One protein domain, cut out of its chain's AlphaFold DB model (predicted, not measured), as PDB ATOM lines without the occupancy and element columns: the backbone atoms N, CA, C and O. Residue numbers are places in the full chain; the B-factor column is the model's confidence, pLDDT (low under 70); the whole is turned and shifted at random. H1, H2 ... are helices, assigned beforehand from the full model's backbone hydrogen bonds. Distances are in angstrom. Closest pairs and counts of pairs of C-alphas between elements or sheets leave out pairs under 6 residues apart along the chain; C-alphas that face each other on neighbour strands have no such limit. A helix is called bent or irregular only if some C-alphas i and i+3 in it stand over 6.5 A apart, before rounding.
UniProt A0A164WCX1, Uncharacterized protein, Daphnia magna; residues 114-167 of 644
ATOM      1  N   ILE A 114     269.539 301.817 431.769       75.25
ATOM      2  CA  ILE A 114     269.743 301.070 433.021       75.25
ATOM      3  C   ILE A 114     268.886 301.658 434.151       75.25
ATOM      4  O   ILE A 114     268.267 300.900 434.893       75.25
ATOM      5  N   LYS A 115     268.789 302.990 434.250       75.38
ATOM      6  CA  LYS A 115     267.913 303.670 435.223       75.38
ATOM      7  C   LYS A 115     266.422 303.403 434.985       75.38
ATOM      8  O   LYS A 115     265.659 303.414 435.942       75.38
ATOM      9  N   SER A 116     266.007 303.181 433.736       64.12
ATOM     10  CA  SER A 116     264.620 302.824 433.378       64.12
ATOM     11  C   SER A 116     264.278 301.339 433.587       64.12
ATOM     12  O   SER A 116     263.126 300.927 433.455       64.12
ATOM     13  N   CYS A 117     265.283 300.524 433.891       71.81
ATOM     14  CA  CYS A 117     265.176 299.102 434.189       71.81
ATOM     15  C   CYS A 117     265.287 298.871 435.710       71.81
ATOM     16  O   CYS A 117     265.301 299.825 436.487       71.81
ATOM     17  N   ARG A 118     265.408 297.615 436.166       66.12
ATOM     18  CA  ARG A 118     265.846 297.362 437.548       66.12
ATOM     19  C   ARG A 118     267.317 297.763 437.664       66.12
ATOM     20  O   ARG A 118     268.188 297.040 437.184       66.12
ATOM     21  N   ASN A 119     267.584 298.922 438.261       68.31
ATOM     22  CA  ASN A 119     268.934 299.467 438.355       68.31
ATOM     23  C   ASN A 119     269.809 298.594 439.286       68.31
ATOM     24  O   ASN A 119     269.548 298.543 440.488       68.31
ATOM     25  N   PRO A 120     270.856 297.920 438.773       67.88
ATOM     26  CA  PRO A 120     271.681 297.014 439.571       67.88
ATOM     27  C   PRO A 120     272.619 297.749 440.544       67.88
ATOM     28  O   PRO A 120     273.270 297.106 441.357       67.88
ATOM     29  N   PHE A 121     272.715 299.080 440.461       75.38
ATOM     30  CA  PHE A 121     273.633 299.890 441.268       75.38
ATOM     31  C   PHE A 121     272.966 300.574 442.469       75.38
ATOM     32  O   PHE A 121     273.637 301.288 443.207       75.38
ATOM     33  N   THR A 122     271.654 300.405 442.659       68.88
ATOM     34  CA  THR A 122     270.891 301.073 443.732       68.88
ATOM     35  C   THR A 122     270.550 300.164 444.914       68.88
ATOM     36  O   THR A 122     269.962 300.643 445.878       68.88
ATOM     37  N   GLY A 123     270.906 298.876 444.873       61.47
ATOM     38  CA  GLY A 123     270.610 297.913 445.938       61.47
ATOM     39  C   GLY A 123     271.750 296.922 446.182       61.47
ATOM     40  O   GLY A 123     272.565 296.674 445.300       61.47
ATOM     41  N   ASN A 124     271.780 296.329 447.378       61.75
ATOM     42  CA  ASN A 124     272.686 295.233 447.755       61.75
ATOM     43  C   ASN A 124     272.041 293.862 447.474       61.75
ATOM     44  O   ASN A 124     272.018 292.973 448.329       61.75
ATOM     45  N   ASP A 125     271.471 293.691 446.281       62.38
ATOM     46  CA  ASP A 125     270.814 292.441 445.904       62.38
ATOM     47  C   ASP A 125     271.854 291.320 445.746       62.38
ATOM     48  O   ASP A 125     272.723 291.368 444.878       62.38
ATOM     49  N   ARG A 126     271.756 290.270 446.573       72.69
ATOM     50  CA  ARG A 126     272.577 289.047 446.436       72.69
ATOM     51  C   ARG A 126     272.025 288.062 445.396       72.69
ATOM     52  O   ARG A 126     272.662 287.052 445.108       72.69
ATOM     53  N   GLN A 127     270.831 288.326 444.871       78.69
ATOM     54  CA  GLN A 127     270.130 287.462 443.922       78.69
ATOM     55  C   GLN A 127     270.500 287.811 442.477       78.69
ATOM     56  O   GLN A 127     270.702 288.977 442.138       78.69
ATOM     57  N   LEU A 128     270.540 286.809 441.593       84.62
ATOM     58  CA  LEU A 128     270.738 287.049 440.160       84.62
ATOM     59  C   LEU A 128     269.414 287.453 439.512       84.62
ATOM     60  O   LEU A 128     268.494 286.639 439.416       84.62
ATOM     61  N   VAL A 129     269.335 288.698 439.043       75.44
ATOM     62  CA  VAL A 129     268.114 289.268 438.463       75.44
ATOM     63  C   VAL A 129     268.352 289.748 437.038       75.44
ATOM     64  O   VAL A 129     269.372 290.359 436.723       75.44
ATOM     65  N   ASN A 130     267.382 289.503 436.163       74.56
ATOM     66  CA  ASN A 130     267.359 290.093 434.839       74.56
ATOM     67  C   ASN A 130     267.082 291.604 434.931       74.56
ATOM     68  O   ASN A 130     266.020 292.017 435.391       74.56
ATOM     69  N   ILE A 131     268.024 292.420 434.451       70.75
ATOM     70  CA  ILE A 131     267.951 293.887 434.525       70.75
ATOM     71  C   ILE A 131     266.698 294.422 433.818       70.75
ATOM     72  O   ILE A 131     266.011 295.278 434.368       70.75
ATOM     73  N   SER A 132     266.369 293.915 432.626       62.69
ATOM     74  CA  SER A 132     265.271 294.465 431.826       62.69
ATOM     75  C   SER A 132     263.893 294.015 432.300       62.69
ATOM     76  O   SER A 132     262.959 294.809 432.268       62.69
ATOM     77  N   SER A 133     263.748 292.757 432.726       61.88
ATOM     78  CA  SER A 133     262.446 292.203 433.111       61.88
ATOM     79  C   SER A 133     262.182 292.197 434.612       61.88
ATOM     80  O   SER A 133     261.033 292.039 434.996       61.88
ATOM     81  N   GLY A 134     263.204 292.315 435.463       64.75
ATOM     82  CA  GLY A 134     263.072 292.153 436.915       64.75
ATOM     83  C   GLY A 134     262.874 290.702 437.380       64.75
ATOM     84  O   GLY A 134     262.764 290.472 438.583       64.75
ATOM     85  N   LYS A 135     262.860 289.726 436.455       66.69
ATOM     86  CA  LYS A 135     262.731 288.291 436.755       66.69
ATOM     87  C   LYS A 135     263.995 287.774 437.441       66.69
ATOM     88  O   LYS A 135     265.098 287.953 436.919       66.69
ATOM     89  N   VAL A 136     263.829 287.120 438.583       77.62
ATOM     90  CA  VAL A 136     264.922 286.495 439.334       77.62
ATOM     91  C   VAL A 136     265.245 285.117 438.737       77.62
ATOM     92  O   VAL A 136     264.368 284.448 438.202       77.62
ATOM     93  N   ALA A 137     266.502 284.681 438.756       79.75
ATOM     94  CA  ALA A 137     266.861 283.340 438.285       79.75
ATOM     95  C   ALA A 137     266.367 282.254 439.259       79.75
ATOM     96  O   ALA A 137     266.204 282.515 440.452       79.75
ATOM     97  N   SER A 138     266.152 281.023 438.794       77.94
ATOM     98  CA  SER A 138     265.755 279.917 439.683       77.94
ATOM     99  C   SER A 138     266.813 279.644 440.761       77.94
ATOM    100  O   SER A 138     268.000 279.915 440.558       77.94
ATOM    101  N   HIS A 139     266.413 279.069 441.902       79.38
ATOM    102  CA  HIS A 139     267.346 278.772 442.997       79.38
ATOM    103  C   HIS A 139     268.515 277.884 442.538       79.38
ATOM    104  O   HIS A 139     269.671 278.186 442.828       79.38
ATOM    105  N   ALA A 140     268.233 276.852 441.735       80.38
ATOM    106  CA  ALA A 140     269.253 275.965 441.178       80.38
ATOM    107  C   ALA A 140     270.263 276.714 440.290       80.38
ATOM    108  O   ALA A 140     271.474 276.509 440.416       80.38
ATOM    109  N   THR A 141     269.788 277.614 439.420       84.25
ATOM    110  CA  THR A 141     270.660 278.441 438.574       84.25
ATOM    111  C   THR A 141     271.465 279.437 439.403       84.25
ATOM    112  O   THR A 141     272.667 279.571 439.181       84.25
ATOM    113  N   GLN A 142     270.845 280.109 440.378       86.38
ATOM    114  CA  GLN A 142     271.537 281.040 441.271       86.38
ATOM    115  C   GLN A 142     272.649 280.344 442.044       86.38
ATOM    116  O   GLN A 142     273.799 280.776 441.993       86.38
ATOM    117  N   GLN A 143     272.322 279.232 442.704       85.81
ATOM    118  CA  GLN A 143     273.285 278.455 443.465       85.81
ATOM    119  C   GLN A 143     274.428 277.989 442.565       85.81
ATOM    120  O   GLN A 143     275.587 278.099 442.955       85.81
ATOM    121  N   PHE A 144     274.148 277.502 441.351       86.88
ATOM    122  CA  PHE A 144     275.194 277.079 440.421       86.88
ATOM    123  C   PHE A 144     276.097 278.237 439.982       86.88
ATOM    124  O   PHE A 144     277.317 278.126 440.111       86.88
ATOM    125  N   LEU A 145     275.525 279.339 439.491       88.31
ATOM    126  CA  LEU A 145     276.280 280.462 438.930       88.31
ATOM    127  C   LEU A 145     277.096 281.205 439.994       88.31
ATOM    128  O   LEU A 145     278.269 281.492 439.760       88.31
ATOM    129  N   LEU A 146     276.523 281.446 441.176       88.56
ATOM    130  CA  LEU A 146     277.223 282.122 442.274       88.56
ATOM    131  C   LEU A 146     278.379 281.275 442.833       88.56
ATOM    132  O   LEU A 146     279.420 281.820 443.181       88.56
ATOM    133  N   THR A 147     278.246 279.942 442.837       88.69
ATOM    134  CA  THR A 147     279.291 279.016 443.328       88.69
ATOM    135  C   THR A 147     280.190 278.457 442.221       88.69
ATOM    136  O   THR A 147     280.997 277.561 442.467       88.69
ATOM    137  N   THR A 148     280.086 278.947 440.977       88.56
ATOM    138  CA  THR A 148     280.815 278.364 439.832       88.56
ATOM    139  C   THR A 148     282.331 278.417 440.030       88.56
ATOM    140  O   THR A 148     283.023 277.443 439.732       88.56
ATOM    141  N   ARG A 149     282.851 279.524 440.577       88.19
ATOM    142  CA  ARG A 149     284.286 279.679 440.861       88.19
ATOM    143  C   ARG A 149     284.766 278.667 441.904       88.19
ATOM    144  O   ARG A 149     285.767 277.999 441.678       88.19
ATOM    145  N   GLU A 150     284.039 278.533 443.008       89.62
ATOM    146  CA  GLU A 150     284.366 277.608 444.102       89.62
ATOM    147  C   GLU A 150     284.307 276.149 443.642       89.62
ATOM    148  O   GLU A 150     285.215 275.366 443.916       89.62
ATOM    149  N   LYS A 151     283.275 275.789 442.867       86.81
ATOM    150  CA  LYS A 151     283.152 274.463 442.247       86.81
ATOM    151  C   LYS A 151     284.316 274.176 441.304       86.81
ATOM    152  O   LYS A 151     284.887 273.092 441.372       86.81
ATOM    153  N   GLY A 152     284.686 275.142 440.463       88.06
ATOM    154  CA  GLY A 152     285.834 275.032 439.565       88.06
ATOM    155  C   GLY A 152     287.148 274.825 440.317       88.06
ATOM    156  O   GLY A 152     287.913 273.930 439.967       88.06
ATOM    157  N   GLU A 153     287.379 275.586 441.391       91.06
ATOM    158  CA  GLU A 153     288.575 275.445 442.228       91.06
ATOM    159  C   GLU A 153     288.610 274.080 442.927       91.06
ATOM    160  O   GLU A 153     289.622 273.387 442.874       91.06
ATOM    161  N   SER A 154     287.487 273.628 443.496       89.69
ATOM    162  CA  SER A 154     287.376 272.295 444.103       89.69
ATOM    163  C   SER A 154     287.672 271.180 443.095       89.69
ATOM    164  O   SER A 154     288.411 270.243 443.401       89.69
ATOM    165  N   MET A 155     287.148 271.290 441.869       87.88
ATOM    166  CA  MET A 155     287.433 270.340 440.790       87.88
ATOM    167  C   MET A 155     288.907 270.366 440.379       87.88
ATOM    168  O   MET A 155     289.490 269.299 440.190       87.88
ATOM    169  N   ARG A 156     289.526 271.552 440.289       89.06
ATOM    170  CA  ARG A 156     290.960 271.692 440.000       89.06
ATOM    171  C   ARG A 156     291.798 271.004 441.072       89.06
ATOM    172  O   ARG A 156     292.664 270.205 440.736       89.06
ATOM    173  N   THR A 157     291.521 271.272 442.344       91.81
ATOM    174  CA  THR A 157     292.255 270.684 443.470       91.81
ATOM    175  C   THR A 157     292.113 269.165 443.496       91.81
ATOM    176  O   THR A 157     293.115 268.467 443.607       91.81
ATOM    177  N   LYS A 158     290.897 268.638 443.296       89.12
ATOM    178  CA  LYS A 158     290.660 267.188 443.195       89.12
ATOM    179  C   LYS A 158     291.391 266.558 442.014       89.12
ATOM    180  O   LYS A 158     291.918 265.460 442.147       89.12
ATOM    181  N   PHE A 159     291.423 267.236 440.866       88.19
ATOM    182  CA  PHE A 159     292.157 266.764 439.695       88.19
ATOM    183  C   PHE A 159     293.663 266.712 439.962       88.19
ATOM    184  O   PHE A 159     294.275 265.676 439.726       88.19
ATOM    185  N   ILE A 160     294.235 267.785 440.522       89.00
ATOM    186  CA  ILE A 160     295.654 267.830 440.902       89.00
ATOM    187  C   ILE A 160     295.960 266.686 441.867       89.00
ATOM    188  O   ILE A 160     296.830 265.878 441.572       89.00
ATOM    189  N   GLN A 161     295.194 266.556 442.954       90.06
ATOM    190  CA  GLN A 161     295.393 265.504 443.949       90.06
ATOM    191  C   GLN A 161     295.312 264.105 443.328       90.06
ATOM    192  O   GLN A 161     296.188 263.280 443.566       90.06
ATOM    193  N   ARG A 162     294.311 263.853 442.476       87.25
ATOM    194  CA  ARG A 162     294.161 262.580 441.760       87.25
ATOM    195  C   ARG A 162     295.382 262.267 440.892       87.25
ATOM    196  O   ARG A 162     295.871 261.146 440.940       87.25
ATOM    197  N   CYS A 163     295.877 263.237 440.127       87.62
ATOM    198  CA  CYS A 163     297.044 263.056 439.261       87.62
ATOM    199  C   CYS A 163     298.363 262.957 440.038       87.62
ATOM    200  O   CYS A 163     299.297 262.321 439.560       87.62
ATOM    201  N   THR A 164     298.460 263.583 441.215       87.50
ATOM    202  CA  THR A 164     299.629 263.464 442.098       87.50
ATOM    203  C   THR A 164     299.673 262.102 442.791       87.50
ATOM    204  O   THR A 164     300.754 261.542 442.935       87.50
ATOM    205  N   SER A 165     298.521 261.553 443.195       88.12
ATOM    206  CA  SER A 165     298.434 260.225 443.817       88.12
ATOM    207  C   SER A 165     298.583 259.076 442.813       88.12
ATOM    208  O   SER A 165     299.146 258.044 443.162       88.12
ATOM    209  N   ASP A 166     298.084 259.238 441.584       87.94
ATOM    210  CA  ASP A 166     298.146 258.228 440.524       87.94
ATOM    211  C   ASP A 166     298.473 258.881 439.164       87.94
ATOM    212  O   ASP A 166     297.596 259.477 438.524       87.94
ATOM    213  N   PRO A 167     299.719 258.752 438.668       84.56
ATOM    214  CA  PRO A 167     300.127 259.295 437.372       84.56
ATOM    215  C   PRO A 167     299.333 258.735 436.180       84.56
ATOM    216  O   PRO A 167     299.195 259.413 435.158       84.56
TER     217      PRO A 167
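Overview. This is residues 114 to 167 of the 644 residues of an uncharacterized protein of Daphnia magna (UniProt A0A164WCX1). A loose loop of chain, residues 114 to 138, makes a head at one end, the short helix H1 follows it, and the long helix H2 sticks out from there as a lone arm that gives the model much of its length. The printed part has 54 residues with two named helices, H1 then H2, and no named strand. Its class is all helix, though under half of the residues, 26 of 54, are in named elements. The whole is extended, with a radius of gyration of the C-alphas of 17.6 A and spans of 56 by 19 by 15 A.

Arrangement. Start at Ile 114 and read 25 residues, to Ser 138, without meeting a named element. Next come H1, residues 139 to 146, and H2, residues 148 to 165, joined by a tight link of one residue, Thr 147. H1 and H2 meet only through their link. Residues 147 to 167, of which 148 to 165 belong to H2, stand free. In H1 and H2 every O i to N i+4 pair is within hydrogen-bond range, and neither helix is bent.

Along the chain. Find C-alpha 139 at (267.346, 278.772, 442.997); from there H1 runs 10.5 A to C-alpha 146. Then find C-alpha 148 at (280.815, 278.364, 439.832), from which H2 runs 25.6 A to C-alpha 165 at (298.434, 260.225, 443.817).

Size, cuts and confidence. The C-alphas of Ser 116 and Pro 167, the two farthest apart, are 56.3 A from each other. Without residues 147 to 167 the body has 33 residues and spans 28 by 18 by 9 A. The printed part has no cut. Its mean pLDDT is 79.7; look for values under 70 at residue 116 and at residues 118 to 120, 122 to 125 and 132 to 135.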